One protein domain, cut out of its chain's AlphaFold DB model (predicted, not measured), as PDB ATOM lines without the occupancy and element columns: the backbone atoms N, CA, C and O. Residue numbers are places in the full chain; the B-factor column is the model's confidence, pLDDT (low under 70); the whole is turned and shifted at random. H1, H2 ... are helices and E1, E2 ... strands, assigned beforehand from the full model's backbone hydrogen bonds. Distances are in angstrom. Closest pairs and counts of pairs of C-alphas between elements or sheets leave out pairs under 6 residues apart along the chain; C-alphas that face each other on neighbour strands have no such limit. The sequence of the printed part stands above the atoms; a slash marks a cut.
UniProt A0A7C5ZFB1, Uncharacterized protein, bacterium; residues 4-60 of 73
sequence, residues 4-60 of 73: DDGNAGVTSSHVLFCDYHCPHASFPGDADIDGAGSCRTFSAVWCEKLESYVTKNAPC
ATOM      1  N   ASP A   4     -36.571  65.155  87.226       65.00
ATOM      2  CA  ASP A   4     -36.758  63.710  87.348       65.00
ATOM      3  C   ASP A   4     -37.115  63.024  86.020       65.00
ATOM      4  O   ASP A   4     -36.802  61.846  85.837       65.00
ATOM      5  N   ASP A   5     -37.685  63.754  85.053       68.94
ATOM      6  CA  ASP A   5     -38.055  63.205  83.740       68.94
ATOM      7  C   ASP A   5     -36.812  62.766  82.941       68.94
ATOM      8  O   ASP A   5     -36.873  61.832  82.141       68.94
ATOM      9  N   GLY A   6     -35.659  63.403  83.189       74.50
ATOM     10  CA  GLY A   6     -34.401  63.132  82.486       74.50
ATOM     11  C   GLY A   6     -33.742  61.791  82.833       74.50
ATOM     12  O   GLY A   6     -32.911  61.311  82.064       74.50
ATOM     13  N   ASN A   7     -34.117  61.173  83.961       79.06
ATOM     14  CA  ASN A   7     -33.656  59.842  84.376       79.06
ATOM     15  C   ASN A   7     -34.833  58.917  84.711       79.06
ATOM     16  O   ASN A   7     -34.774  58.120  85.645       79.06
ATOM     17  N   ALA A   8     -35.928  59.064  83.973       81.75
ATOM     18  CA  ALA A   8     -37.117  58.235  84.088       81.75
ATOM     19  C   ALA A   8     -37.768  58.132  85.478       81.75
ATOM     20  O   ALA A   8     -38.391  57.122  85.790       81.75
ATOM     21  N   GLY A   9     -37.613  59.147  86.331       77.62
ATOM     22  CA  GLY A   9     -38.140  59.129  87.697       77.62
ATOM     23  C   GLY A   9     -37.351  58.251  88.675       77.62
ATOM     24  O   GLY A   9     -37.825  58.011  89.781       77.62
ATOM     25  N   VAL A  10     -36.149  57.776  88.309       81.75
ATOM     26  CA  VAL A  10     -35.316  56.928  89.186       81.75
ATOM     27  C   VAL A  10     -34.947  57.651  90.483       81.75
ATOM     28  O   VAL A  10     -34.991  57.046  91.548       81.75
ATOM     29  N   THR A  11     -34.647  58.950  90.418       81.44
ATOM     30  CA  THR A  11     -34.251  59.747  91.591       81.44
ATOM     31  C   THR A  11     -35.363  59.853  92.639       81.44
ATOM     32  O   THR A  11     -35.076  59.887  93.831       81.44
ATOM     33  N   SER A  12     -36.629  59.868  92.214       83.31
ATOM     34  CA  SER A  12     -37.795  59.999  93.094       83.31
ATOM     35  C   SER A  12     -38.505  58.670  93.371       83.31
ATOM     36  O   SER A  12     -39.513  58.650  94.067       83.31
ATOM     37  N   SER A  13     -38.001  57.552  92.834       81.81
ATOM     38  CA  SER A  13     -38.659  56.234  92.862       81.81
ATOM     39  C   SER A  13     -40.069  56.200  92.241       81.81
ATOM     40  O   SER A  13     -40.768  55.194  92.351       81.81
ATOM     41  N   HIS A  14     -40.487  57.254  91.534       83.19
ATOM     42  CA  HIS A  14     -41.773  57.344  90.835       83.19
ATOM     43  C   HIS A  14     -41.622  56.981  89.352       83.19
ATOM     44  O   HIS A  14     -41.968  57.751  88.453       83.19
ATOM     45  N   VAL A  15     -41.069  55.799  89.085       84.56
ATOM     46  CA  VAL A  15     -40.853  55.312  87.719       84.56
ATOM     47  C   VAL A  15     -42.159  54.753  87.156       84.56
ATOM     48  O   VAL A  15     -42.759  53.847  87.730       84.56
ATOM     49  N   LEU A  16     -42.587  55.270  86.003       88.12
ATOM     50  CA  LEU A  16     -43.682  54.682  85.229       88.12
ATOM     51  C   LEU A  16     -43.122  53.641  84.264       88.12
ATOM     52  O   LEU A  16     -42.304  53.968  83.402       88.12
ATOM     53  N   PHE A  17     -43.591  52.406  84.385       90.94
ATOM     54  CA  PHE A  17     -43.138  51.286  83.571       90.94
ATOM     55  C   PHE A  17     -44.128  50.959  82.451       90.94
ATOM     56  O   PHE A  17     -45.323  51.232  82.548       90.94
ATOM     57  N   CYS A  18     -43.624  50.381  81.363       91.12
ATOM     58  CA  CYS A  18     -44.451  49.789  80.319       91.12
ATOM     59  C   CYS A  18     -44.922  48.399  80.751       91.12
ATOM     60  O   CYS A  18     -44.125  47.467  80.840       91.12
ATOM     61  N   ASP A  19     -46.219  48.251  80.975       91.19
ATOM     62  CA  ASP A  19     -46.875  46.992  81.314       91.19
ATOM     63  C   ASP A  19     -48.279  46.922  80.680       91.19
ATOM     64  O   ASP A  19     -48.668  47.809  79.921       91.19
ATOM     65  N   TYR A  20     -49.037  45.866  80.992       90.56
ATOM     66  CA  TYR A  20     -50.407  45.676  80.500       90.56
ATOM     67  C   TYR A  20     -51.478  46.444  81.298       90.56
ATOM     68  O   TYR A  20     -52.656  46.344  80.969       90.56
ATOM     69  N   HIS A  21     -51.105  47.212  82.328       92.00
ATOM     70  CA  HIS A  21     -52.009  48.176  82.966       92.00
ATOM     71  C   HIS A  21     -52.038  49.512  82.212       92.00
ATOM     72  O   HIS A  21     -52.955  50.313  82.403       92.00
ATOM     73  N   CYS A  22     -51.055  49.767  81.345       92.62
ATOM     74  CA  CYS A  22     -51.049  50.934  80.476       92.62
ATOM     75  C   CYS A  22     -52.192  50.854  79.440       92.62
ATOM     76  O   CYS A  22     -52.263  49.879  78.696       92.62
ATOM     77  N   PRO A  23     -53.031  51.897  79.286       94.12
ATOM     78  CA  PRO A  23     -54.133  51.900  78.316       94.12
ATOM     79  C   PRO A  23     -53.672  51.938  76.852       94.12
ATOM     80  O   PRO A  23     -54.482  51.779  75.953       94.12
ATOM     81  N   HIS A  24     -52.384  52.196  76.610       93.88
ATOM     82  CA  HIS A  24     -51.778  52.195  75.277       93.88
ATOM     83  C   HIS A  24     -50.993  50.908  74.990       93.88
ATOM     84  O   HIS A  24     -50.242  50.866  74.014       93.88
ATOM     85  N   ALA A  25     -51.055  49.923  75.891       92.81
ATOM     86  CA  ALA A  25     -50.372  48.651  75.743       92.81
ATOM     87  C   ALA A  25     -51.315  47.608  75.150       92.81
ATOM     88  O   ALA A  25     -52.402  47.378  75.673       92.81
ATOM     89  N   SER A  26     -50.849  46.917  74.116       89.94
ATOM     90  CA  SER A  26     -51.500  45.720  73.602       89.94
ATOM     91  C   SER A  26     -50.542  44.534  73.645       89.94
ATOM     92  O   SER A  26     -49.311  44.685  73.697       89.94
ATOM     93  N   PHE A  27     -51.113  43.330  73.632       84.31
ATOM     94  CA  PHE A  27     -50.315  42.133  73.408       84.31
ATOM     95  C   PHE A  27     -49.611  42.236  72.046       84.31
ATOM     96  O   PHE A  27     -50.209  42.746  71.090       84.31
ATOM     97  N   PRO A  28     -48.341  41.807  71.951       76.38
ATOM     98  CA  PRO A  28     -47.690  41.652  70.661       76.38
ATOM     99  C   PRO A  28     -48.493  40.649  69.819       76.38
ATOM    100  O   PRO A  28     -48.960  39.643  70.346       76.38
ATOM    101  N   GLY A  29     -48.706  40.979  68.544       72.25
ATOM    102  CA  GLY A  29     -49.429  40.129  67.597       72.25
ATOM    103  C   GLY A  29     -48.594  38.945  67.091       72.25
ATOM    104  O   GLY A  29     -48.068  38.165  67.873       72.25
ATOM    105  N   ASP A  30     -48.466  38.835  65.767       60.78
ATOM    106  CA  ASP A  30     -48.110  37.601  65.037       60.78
ATOM    107  C   ASP A  30     -46.659  37.105  65.132       60.78
ATOM    108  O   ASP A  30     -46.328  36.057  64.578       60.78
ATOM    109  N   ALA A  31     -45.771  37.832  65.804       58.72
ATOM    110  CA  ALA A  31     -44.388  37.413  65.968       58.72
ATOM    111  C   ALA A  31     -44.079  37.296  67.453       58.72
ATOM    112  O   ALA A  31     -44.357  38.219  68.219       58.72
ATOM    113  N   ASP A  32     -43.474  36.176  67.831       56.44
ATOM    114  CA  ASP A  32     -42.744  35.986  69.079       56.44
ATOM    115  C   ASP A  32     -41.732  37.137  69.250       56.44
ATOM    116  O   ASP A  32     -40.593  37.094  68.786       56.44
ATOM    117  N   ILE A  33     -42.187  38.243  69.851       60.72
ATOM    118  CA  ILE A  33     -41.349  39.390  70.243       60.72
ATOM    119  C   ILE A  33     -40.880  39.180  71.691       60.72
ATOM    120  O   ILE A  33     -40.570  40.103  72.444       60.72
ATOM    121  N   ASP A  34     -40.840  37.931  72.130       53.91
ATOM    122  CA  ASP A  34     -39.866  37.464  73.087       53.91
ATOM    123  C   ASP A  34     -38.615  37.066  72.301       53.91
ATOM    124  O   ASP A  34     -38.646  36.312  71.336       53.91
ATOM    125  N   GLY A  35     -37.473  37.640  72.666       51.41
ATOM    126  CA  GLY A  35     -36.205  37.221  72.089       51.41
ATOM    127  C   GLY A  35     -36.007  35.722  72.321       51.41
ATOM    128  O   GLY A  35     -35.587  35.323  73.404       51.41
ATOM    129  N   ALA A  36     -36.276  34.949  71.270       50.19
ATOM    130  CA  ALA A  36     -36.084  33.519  71.112       50.19
ATOM    131  C   ALA A  36     -37.022  32.615  71.931       50.19
ATOM    132  O   ALA A  36     -37.030  32.658  73.165       50.19
ATOM    133  N   GLY A  37     -37.639  31.650  71.233       52.59
ATOM    134  CA  GLY A  37     -38.148  30.374  71.758       52.59
ATOM    135  C   GLY A  37     -37.061  29.505  72.416       52.59
ATOM    136  O   GLY A  37     -36.902  28.329  72.109       52.59
ATOM    137  N   SER A  38     -36.267  30.109  73.299       53.75
ATOM    138  CA  SER A  38     -35.094  29.541  73.943       53.75
ATOM    139  C   SER A  38     -34.952  29.971  75.410       53.75
ATOM    140  O   SER A  38     -34.516  29.130  76.186       53.75
ATOM    141  N   CYS A  39     -35.333  31.188  75.861       56.06
ATOM    142  CA  CYS A  39     -34.992  31.613  77.245       56.06
ATOM    143  C   CYS A  39     -35.899  32.637  77.984       56.06
ATOM    144  O   CYS A  39     -35.598  32.932  79.140       56.06
ATOM    145  N   ARG A  40     -36.988  33.189  77.411       62.59
ATOM    146  CA  ARG A  40     -37.893  34.170  78.089       62.59
ATOM    147  C   ARG A  40     -37.177  35.321  78.837       62.59
ATOM    148  O   ARG A  40     -37.658  35.803  79.860       62.59
ATOM    149  N   THR A  41     -36.016  35.774  78.358       67.62
ATOM    150  CA  THR A  41     -35.174  36.742  79.094       67.62
ATOM    151  C   THR A  41     -35.782  38.148  79.137       67.62
ATOM    152  O   THR A  41     -35.491  38.927  80.043       67.62
ATOM    153  N   PHE A  42     -36.659  38.477  78.189       73.38
ATOM    154  CA  PHE A  42     -37.493  39.673  78.227       73.38
ATOM    155  C   PHE A  42     -38.797  39.433  77.460       73.38
ATOM    156  O   PHE A  42     -38.857  38.584  76.574       73.38
ATOM    157  N   SER A  43     -39.832  40.205  77.790       81.62
ATOM    158  CA  SER A  43     -41.090  40.246  77.038       81.62
ATOM    159  C   SER A  43     -41.241  41.609  76.382       81.62
ATOM    160  O   SER A  43     -40.957  42.627  77.021       81.62
ATOM    161  N   ALA A  44     -41.710  41.649  75.141       84.88
ATOM    162  CA  ALA A  44     -42.139  42.893  74.521       84.88
ATOM    163  C   ALA A  44     -43.630  43.164  74.756       84.88
ATOM    164  O   ALA A  44     -44.436  42.254  74.935       84.88
ATOM    165  N   VAL A  45     -43.972  44.446  74.743       88.00
ATOM    166  CA  VAL A  45     -45.332  44.986  74.736       88.00
ATOM    167  C   VAL A  45     -45.431  45.897  73.520       88.00
ATOM    168  O   VAL A  45     -44.503  46.663  73.250       88.00
ATOM    169  N   TRP A  46     -46.529  45.827  72.774       90.44
ATOM    170  CA  TRP A  46     -46.787  46.796  71.714       90.44
ATOM    171  C   TRP A  46     -47.341  48.081  72.329       90.44
ATOM    172  O   TRP A  46     -48.296  48.039  73.104       90.44
ATOM    173  N   CYS A  47     -46.721  49.221  72.024       92.19
ATOM    174  CA  CYS A  47     -47.211  50.526  72.450       92.19
ATOM    175  C   CYS A  47     -47.882  51.231  71.273       92.19
ATOM    176  O   CYS A  47     -47.195  51.706  70.372       92.19
ATOM    177  N   GLU A  48     -49.204  51.375  71.320       93.19
ATOM    178  CA  GLU A  48     -49.992  52.006  70.252       93.19
ATOM    179  C   GLU A  48     -49.600  53.468  70.037       93.19
ATOM    180  O   GLU A  48     -49.500  53.942  68.914       93.19
ATOM    181  N   LYS A  49     -49.289  54.186  71.120       94.56
ATOM    182  CA  LYS A  49     -48.929  55.608  71.057       94.56
ATOM    183  C   LYS A  49     -47.540  55.873  70.467       94.56
ATOM    184  O   LYS A  49     -47.260  56.992  70.047       94.56
ATOM    185  N   LEU A  50     -46.659  54.876  70.494       91.19
ATOM    186  CA  LEU A  50     -45.332  54.944  69.881       91.19
ATOM    187  C   LEU A  50     -45.240  54.121  68.594       91.19
ATOM    188  O   LEU A  50     -44.152  54.071  68.021       91.19
ATOM    189  N   GLU A  51     -46.320  53.430  68.218       92.06
ATOM    190  CA  GLU A  51     -46.388  52.475  67.105       92.06
ATOM    191  C   GLU A  51     -45.154  51.557  67.044       92.06
ATOM    192  O   GLU A  51     -44.528  51.358  66.003       92.06
ATOM    193  N   SER A  52     -44.720  51.063  68.207       88.88
ATOM    194  CA  SER A  52     -43.499  50.265  68.323       88.88
ATOM    195  C   SER A  52     -43.509  49.331  69.526       88.88
ATOM    196  O   SER A  52     -44.207  49.547  70.521       88.88
ATOM    197  N   TYR A  53     -42.686  48.287  69.439       87.94
ATOM    198  CA  TYR A  53     -42.453  47.364  70.540       87.94
ATOM    199  C   TYR A  53     -41.536  47.985  71.590       87.94
ATOM    200  O   TYR A  53     -40.465  48.517  71.290       87.94
ATOM    201  N   VAL A  54     -41.958  47.877  72.843       88.25
ATOM    202  CA  VAL A  54     -41.219  48.315  74.024       88.25
ATOM    203  C   VAL A  54     -40.989  47.129  74.947       88.25
ATOM    204  O   VAL A  54     -41.746  46.162  74.952       88.25
ATOM    205  N   THR A  55     -39.933  47.182  75.748       88.19
ATOM    206  CA  THR A  55     -39.665  46.131  76.729       88.19
ATOM    207  C   THR A  55     -40.642  46.247  77.897       88.19
ATOM    208  O   THR A  55     -40.768  47.310  78.510       88.19
ATOM    209  N   LYS A  56     -41.316  45.146  78.237       87.75
ATOM    210  CA  LYS A  56     -42.152  45.049  79.434       87.75
ATOM    211  C   LYS A  56     -41.317  45.344  80.681       87.75
ATOM    212  O   LYS A  56     -40.171  44.910  80.776       87.75
ATOM    213  N   ASN A  57     -41.896  46.047  81.647       89.12
ATOM    214  CA  ASN A  57     -41.266  46.478  82.896       89.12
ATOM    215  C   ASN A  57     -40.046  47.402  82.707       89.12
ATOM    216  O   ASN A  57     -39.285  47.617  83.649       89.12
ATOM    217  N   ALA A  58     -39.843  47.968  81.514       88.75
ATOM    218  CA  ALA A  58     -38.894  49.057  81.312       88.75
ATOM    219  C   ALA A  58     -39.588  50.415  81.511       88.75
ATOM    220  O   ALA A  58     -40.798  50.519  81.292       88.75
ATOM    221  N   PRO A  59     -38.855  51.466  81.919       91.06
ATOM    222  CA  PRO A  59     -39.419  52.803  82.036       91.06
ATOM    223  C   PRO A  59     -40.022  53.283  80.719       91.06
ATOM    224  O   PRO A  59     -39.466  53.043  79.648       91.06
ATOM    225  N   CYS A  60     -41.151  53.977  80.812       90.94
ATOM    226  CA  CYS A  60     -41.956  54.367  79.667       90.94
ATOM    227  C   CYS A  60     -41.179  55.284  78.699       90.94
ATOM    228  O   CYS A  60     -40.944  56.455  79.024       90.94
TER     229      CYS A  60
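AT A GLANCE: This is residues 4 to 60 of the 73 residues of an uncharacterized protein of bacterium (UniProt A0A7C5ZFB1). Little regular structure: a long loop-rich stretch runs from the one-turn helix H1, at one end of the longest axis, to a small hairpin of strands E1 and E2, and residues 36 to 41 stick out. The printed part has 57 residues, with H1, E1 and E2 in that order; the class is mixed, with 12 residues in named elements. The two-stranded sheet is antiparallel. The whole is only just loose, close to compact, with a radius of gyration of the C-alphas of 12.6 A and spans of 36 by 24 by 17 A.

HOW THE PARTS SIT: H1, residues 4 to 7, is apart from E2, residues 52 to 55. H1 is too short for an O i to N i+4 pair; its one O i to N i+3 pair is within range. Residues 25 to 26 pair antiparallel with residues 46 to 47 of E1, residues 44 to 47. The hairpin E1 and E2 has an angle of 137 degrees between directions; N 45 and O 54 are 2.8 A apart, within hydrogen-bond range.

IN THESE COORDINATES: H1 begins at C-alpha 4 (-36.758, 63.710, 87.348) and measures 5.8 A. E1 measures 9.4 A. E2 measures 10.1 A, ending at C-alpha 55 (-39.665, 46.131, 76.729).

THE WHOLE: The C-alphas of Ser 12 and Asp 30, the two farthest apart, are 37.4 A apart. The printed part has no cut. H1 to E1 is a long link of 36 residues. Residues 4 to 5 and 30 to 41 have pLDDT under 70.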